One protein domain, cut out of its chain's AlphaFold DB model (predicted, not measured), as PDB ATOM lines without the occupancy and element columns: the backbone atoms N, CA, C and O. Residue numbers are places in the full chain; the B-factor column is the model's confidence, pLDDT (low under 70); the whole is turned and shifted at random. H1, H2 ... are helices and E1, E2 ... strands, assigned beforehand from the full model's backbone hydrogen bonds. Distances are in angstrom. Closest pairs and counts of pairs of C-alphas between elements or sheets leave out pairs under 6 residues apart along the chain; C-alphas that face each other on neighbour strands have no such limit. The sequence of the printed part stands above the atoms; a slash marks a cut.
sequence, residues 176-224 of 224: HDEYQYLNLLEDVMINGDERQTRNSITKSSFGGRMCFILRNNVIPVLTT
ATOM      1  N   HIS A 176     361.368 350.547 417.707       77.44
ATOM      2  CA  HIS A 176     362.317 350.690 416.611       77.44
ATOM      3  C   HIS A 176     361.591 350.328 415.308       77.44
ATOM      4  O   HIS A 176     360.799 349.383 415.314       77.44
ATOM      5  N   ASP A 177     361.820 351.063 414.217       83.50
ATOM      6  CA  ASP A 177     361.055 350.863 412.974       83.50
ATOM      7  C   ASP A 177     361.122 349.394 412.495       83.50
ATOM      8  O   ASP A 177     360.182 348.901 411.876       83.50
ATOM      9  N   GLU A 178     362.187 348.671 412.858       89.94
ATOM     10  CA  GLU A 178     362.390 347.236 412.618       89.94
ATOM     11  C   GLU A 178     361.355 346.308 413.265       89.94
ATOM     12  O   GLU A 178     361.112 345.222 412.745       89.94
ATOM     13  N   TYR A 179     360.669 346.713 414.337       86.00
ATOM     14  CA  TYR A 179     359.577 345.900 414.885       86.00
ATOM     15  C   TYR A 179     358.450 345.694 413.871       86.00
ATOM     16  O   TYR A 179     357.739 344.700 413.954       86.00
ATOM     17  N   GLN A 180     358.304 346.568 412.869       91.81
ATOM     18  CA  GLN A 180     357.381 346.319 411.759       91.81
ATOM     19  C   GLN A 180     357.743 345.040 410.993       91.81
ATOM     20  O   GLN A 180     356.848 344.295 410.604       91.81
ATOM     21  N   TYR A 181     359.039 344.773 410.814       93.69
ATOM     22  CA  TYR A 181     359.531 343.546 410.193       93.69
ATOM     23  C   TYR A 181     359.306 342.335 411.100       93.69
ATOM     24  O   TYR A 181     358.723 341.351 410.650       93.69
ATOM     25  N   LEU A 182     359.697 342.425 412.377       92.88
ATOM     26  CA  LEU A 182     359.541 341.321 413.332       92.88
ATOM     27  C   LEU A 182     358.071 340.923 413.519       92.88
ATOM     28  O   LEU A 182     357.745 339.742 413.451       92.88
ATOM     29  N   ASN A 183     357.182 341.904 413.671       90.81
ATOM     30  CA  ASN A 183     355.755 341.657 413.865       90.81
ATOM     31  C   ASN A 183     355.102 341.086 412.599       90.81
ATOM     32  O   ASN A 183     354.255 340.205 412.694       90.81
ATOM     33  N   LEU A 184     355.493 341.562 411.409       94.75
ATOM     34  CA  LEU A 184     354.983 341.009 410.151       94.75
ATOM     35  C   LEU A 184     355.463 339.567 409.942       94.75
ATOM     36  O   LEU A 184     354.701 338.727 409.472       94.75
ATOM     37  N   LEU A 185     356.715 339.272 410.299       95.00
ATOM     38  CA  LEU A 185     357.255 337.918 410.242       95.00
ATOM     39  C   LEU A 185     356.515 336.988 411.212       95.00
ATOM     40  O   LEU A 185     356.113 335.897 410.815       95.00
ATOM     41  N   GLU A 186     356.305 337.423 412.456       94.50
ATOM     42  CA  GLU A 186     355.536 336.683 413.461       94.50
ATOM     43  C   GLU A 186     354.104 336.403 412.985       94.50
ATOM     44  O   GLU A 186     353.656 335.257 413.039       94.50
ATOM     45  N   ASP A 187     353.420 337.403 412.426       92.56
ATOM     46  CA  ASP A 187     352.071 337.241 411.878       92.56
ATOM     47  C   ASP A 187     352.025 336.209 410.741       92.56
ATOM     48  O   ASP A 187     351.188 335.309 410.756       92.56
ATOM     49  N   VAL A 188     352.972 336.246 409.796       96.50
ATOM     50  CA  VAL A 188     353.054 335.236 408.724       96.50
ATOM     51  C   VAL A 188     353.345 333.840 409.285       96.50
ATOM     52  O   VAL A 188     352.813 332.851 408.781       96.50
ATOM     53  N   MET A 189     354.167 333.726 410.329       93.62
ATOM     54  CA  MET A 189     354.470 332.430 410.941       93.62
ATOM     55  C   MET A 189     353.261 331.826 411.663       93.62
ATOM     56  O   MET A 189     353.028 330.615 411.547       93.62
ATOM     57  N   ILE A 190     352.504 332.648 412.393       93.50
ATOM     58  CA  ILE A 190     351.368 332.207 413.211       93.50
ATOM     59  C   ILE A 190     350.108 332.059 412.354       93.50
ATOM     60  O   ILE A 190     349.499 330.990 412.347       93.50
ATOM     61  N   ASN A 191     349.750 333.103 411.605       93.81
ATOM     62  CA  ASN A 191     348.468 333.243 410.912       93.81
ATOM     63  C   ASN A 191     348.558 333.051 409.388       93.81
ATOM     64  O   ASN A 191     347.527 333.053 408.720       93.81
ATOM     65  N   GLY A 192     349.758 332.921 408.815       94.69
ATOM     66  CA  GLY A 192     349.934 332.816 407.365       94.69
ATOM     67  C   GLY A 192     349.379 331.521 406.768       94.69
ATOM     68  O   GLY A 192     349.562 330.432 407.319       94.69
ATOM     69  N   ASP A 193     348.777 331.644 405.584       95.88
ATOM     70  CA  ASP A 193     348.283 330.525 404.787       95.88
ATOM     71  C   ASP A 193     349.452 329.669 404.306       95.88
ATOM     72  O   ASP A 193     350.338 330.146 403.585       95.88
ATOM     73  N   GLU A 194     349.418 328.387 404.649       96.38
ATOM     74  CA  GLU A 194     350.381 327.403 404.180       96.38
ATOM     75  C   GLU A 194     349.983 326.888 402.795       96.38
ATOM     76  O   GLU A 194     348.863 326.425 402.574       96.38
ATOM     77  N   ARG A 195     350.894 327.001 401.826       93.81
ATOM     78  CA  ARG A 195     350.652 326.601 400.437       93.81
ATOM     79  C   ARG A 195     351.856 325.859 399.876       93.81
ATOM     80  O   ARG A 195     353.001 326.259 400.088       93.81
ATOM     81  N   GLN A 196     351.590 324.805 399.109       96.12
ATOM     82  CA  GLN A 196     352.613 324.139 398.310       96.12
ATOM     83  C   GLN A 196     352.960 325.017 397.103       96.12
ATOM     84  O   GLN A 196     352.104 325.313 396.269       96.12
ATOM     85  N   THR A 197     354.225 325.410 396.994       91.38
ATOM     86  CA  THR A 197     354.767 326.094 395.812       91.38
ATOM     87  C   THR A 197     355.541 325.113 394.933       91.38
ATOM     88  O   THR A 197     355.675 323.929 395.251       91.38
ATOM     89  N   ARG A 198     356.094 325.609 393.817       91.69
ATOM     90  CA  ARG A 198     356.908 324.812 392.887       91.69
ATOM     91  C   ARG A 198     358.080 324.094 393.573       91.69
ATOM     92  O   ARG A 198     358.439 323.007 393.141       91.69
ATOM     93  N   ASN A 199     358.667 324.698 394.612       93.50
ATOM     94  CA  ASN A 199     359.930 324.235 395.196       93.50
ATOM     95  C   ASN A 199     359.845 323.897 396.696       93.50
ATOM     96  O   ASN A 199     360.740 323.230 397.206       93.50
ATOM     97  N   SER A 200     358.819 324.361 397.416       94.00
ATOM     98  CA  SER A 200     358.684 324.140 398.863       94.00
ATOM     99  C   SER A 200     357.279 324.461 399.368       94.00
ATOM    100  O   SER A 200     356.486 325.111 398.682       94.00
ATOM    101  N   ILE A 201     356.993 324.058 400.601       95.12
ATOM    102  CA  ILE A 201     355.864 324.580 401.369       95.12
ATOM    103  C   ILE A 201     356.241 325.967 401.897       95.12
ATOM    104  O   ILE A 201     357.341 326.159 402.417       95.12
ATOM    105  N   THR A 202     355.348 326.939 401.741       94.75
ATOM    106  CA  THR A 202     355.551 328.314 402.217       94.75
ATOM    107  C   THR A 202     354.331 328.802 402.981       94.75
ATOM    108  O   THR A 202     353.210 328.568 402.529       94.75
ATOM    109  N   LYS A 203     354.546 329.540 404.075       96.19
ATOM    110  CA  LYS A 203     353.511 330.370 404.701       96.19
ATOM    111  C   LYS A 203     353.535 331.781 404.127       96.19
ATOM    112  O   LYS A 203     354.607 332.340 403.901       96.19
ATOM    113  N   SER A 204     352.359 332.350 403.886       93.75
ATOM    114  CA  SER A 204     352.222 333.695 403.324       93.75
ATOM    115  C   SER A 204     350.975 334.405 403.842       93.75
ATOM    116  O   SER A 204     349.979 333.761 404.151       93.75
ATOM    117  N   SER A 205     351.015 335.734 403.891       94.38
ATOM    118  CA  SER A 205     349.839 336.586 404.091       94.38
ATOM    119  C   SER A 205     349.726 337.596 402.943       94.38
ATOM    120  O   SER A 205     350.667 337.782 402.164       94.38
ATOM    121  N   PHE A 206     348.562 338.231 402.794       93.69
ATOM    122  CA  PHE A 206     348.319 339.234 401.756       93.69
ATOM    123  C   PHE A 206     348.210 340.637 402.364       93.69
ATOM    124  O   PHE A 206     347.474 340.839 403.324       93.69
ATOM    125  N   GLY A 207     348.896 341.621 401.770       90.12
ATOM    126  CA  GLY A 207     348.721 343.041 402.110       90.12
ATOM    127  C   GLY A 207     349.605 343.601 403.235       90.12
ATOM    128  O   GLY A 207     349.274 344.648 403.787       90.12
ATOM    129  N   GLY A 208     350.729 342.962 403.568       88.88
ATOM    130  CA  GLY A 208     351.685 343.494 404.548       88.88
ATOM    131  C   GLY A 208     352.338 344.814 404.104       88.88
ATOM    132  O   GLY A 208     352.688 344.986 402.935       88.88
ATOM    133  N   ARG A 209     352.534 345.750 405.044       92.81
ATOM    134  CA  ARG A 209     353.189 347.048 404.802       92.81
ATOM    135  C   ARG A 209     354.152 347.398 405.934       92.81
ATOM    136  O   ARG A 209     353.807 347.266 407.099       92.81
ATOM    137  N   MET A 210     355.317 347.938 405.572       93.19
ATOM    138  CA  MET A 210     356.290 348.535 406.494       93.19
ATOM    139  C   MET A 210     356.680 349.934 406.000       93.19
ATOM    140  O   MET A 210     356.642 350.207 404.799       93.19
ATOM    141  N   CYS A 211     357.027 350.842 406.906       90.69
ATOM    142  CA  CYS A 211     357.439 352.212 406.603       90.69
ATOM    143  C   CYS A 211     358.620 352.613 407.486       90.69
ATOM    144  O   CYS A 211     358.511 352.593 408.705       90.69
ATOM    145  N   PHE A 212     359.724 353.029 406.873       90.06
ATOM    146  CA  PHE A 212     360.957 353.372 407.583       90.06
ATOM    147  C   PHE A 212     361.293 354.851 407.424       90.06
ATOM    148  O   PHE A 212     361.080 355.442 406.360       90.06
ATOM    149  N   ILE A 213     361.842 355.459 408.475       83.25
ATOM    150  CA  ILE A 213     362.299 356.849 408.438       83.25
ATOM    151  C   ILE A 213     363.695 356.926 407.800       83.25
ATOM    152  O   ILE A 213     364.647 356.351 408.308       83.25
ATOM    153  N   LEU A 214     363.829 357.714 406.724       90.81
ATOM    154  CA  LEU A 214     365.105 357.959 406.019       90.81
ATOM    155  C   LEU A 214     365.723 359.340 406.315       90.81
ATOM    156  O   LEU A 214     366.603 359.818 405.601       90.81
ATOM    157  N   ARG A 215     365.218 360.049 407.331       78.38
ATOM    158  CA  ARG A 215     365.737 361.376 407.707       78.38
ATOM    159  C   ARG A 215     367.110 361.245 408.373       78.38
ATOM    160  O   ARG A 215     367.408 360.220 408.972       78.38
ATOM    161  N   ASN A 216     367.905 362.314 408.332       83.62
ATOM    162  CA  ASN A 216     369.181 362.430 409.052       83.62
ATOM    163  C   ASN A 216     370.207 361.327 408.711       83.62
ATOM    164  O   ASN A 216     370.889 360.832 409.603       83.62
ATOM    165  N   ASN A 217     370.316 360.951 407.431       85.38
ATOM    166  CA  ASN A 217     371.239 359.916 406.936       85.38
ATOM    167  C   ASN A 217     371.054 358.534 407.593       85.38
ATOM    168  O   ASN A 217     371.992 357.739 407.645       85.38
ATOM    169  N   VAL A 218     369.851 358.235 408.089       83.81
ATOM    170  CA  VAL A 218     369.507 356.907 408.602       83.81
ATOM    171  C   VAL A 218     369.244 355.960 407.430       83.81
ATOM    172  O   VAL A 218     368.470 356.282 406.528       83.81
ATOM    173  N   ILE A 219     369.872 354.783 407.459       91.38
ATOM    174  CA  ILE A 219     369.627 353.685 406.517       91.38
ATOM    175  C   ILE A 219     368.986 352.532 407.306       91.38
ATOM    176  O   ILE A 219     369.599 352.071 408.269       91.38
ATOM    177  N   PRO A 220     367.788 352.047 406.926       89.12
ATOM    178  CA  PRO A 220     367.087 350.976 407.630       89.12
ATOM    179  C   PRO A 220     367.661 349.611 407.230       89.12
ATOM    180  O   PRO A 220     367.010 348.807 406.564       89.12
ATOM    181  N   VAL A 221     368.919 349.371 407.590       91.81
ATOM    182  CA  VAL A 221     369.514 348.035 407.514       91.81
ATOM    183  C   VAL A 221     368.957 347.237 408.685       91.81
ATOM    184  O   VAL A 221     369.101 347.670 409.825       91.81
ATOM    185  N   LEU A 222     368.299 346.110 408.401       88.31
ATOM    186  CA  LEU A 222     367.809 345.213 409.446       88.31
ATOM    187  C   LEU A 222     368.997 344.703 410.266       88.31
ATOM    188  O   LEU A 222     370.008 344.275 409.703       88.31
ATOM    189  N   THR A 223     368.873 344.795 411.581       82.75
ATOM    190  CA  THR A 223     369.907 344.409 412.546       82.75
ATOM    191  C   THR A 223     369.505 343.218 413.401       82.75
ATOM    192  O   THR A 223     370.406 342.559 413.912       82.75
ATOM    193  N   THR A 224     368.187 342.991 413.500       61.97
ATOM    194  CA  THR A 224     367.434 342.040 414.333       61.97
ATOM    195  C   THR A 224     368.140 341.619 415.609       61.97
ATOM    196  O   THR A 224     368.980 340.692 415.539       61.97
TER     197      THR A 224
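This is residues 176 to 224 of the 224 residues of the protein "Dihydrofolate reductase" of uncultured archaeon (UniProt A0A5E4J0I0). One helix, H1, leads into a small two-stranded hairpin, E1 and E2, at its far end; from there a long unnamed stretch, residues 205 to 224, runs back past the helix and folds back on itself, with residues 214 to 219 sticking out at one end and 196 to 201 at the other. The printed part has 49 residues, with one named helix and two named strands in the order H1, E1, E2; E1 and E2 make an antiparallel sheet, and the class is mixed, helices and strands, with 21 residues, under half, in named elements. The whole is a loose rod, 43 by 20 by 19 A, with radius of gyration of the C-alphas 13.9 A.

Find C-alpha 179 at (359.577, 345.900, 414.885); from there H1, residues 179 to 191, runs 17.3 A. Next come E1, residues 193 to 196, 10.1 A, and E2, residues 201 to 204, 10.0 A, ending at C-alpha 204 at (352.222, 333.695, 403.324).

Look at the hairpin E1 and E2, antiparallel at 149 degrees: N 193 and O 204 are within hydrogen-bond range at 2.8 A. The closest C-alphas of H1 and E2, Val 188 and Ser 204, are 5.7 A apart. In H1 every O i to N i+4 pair is within hydrogen-bond range.

The C-alphas farthest apart, Gln 196 and Asn 216, are 43.1 A apart. The printed part has no cut, and both links are tight. Residue 224, the chain's last, has pLDDT under 70.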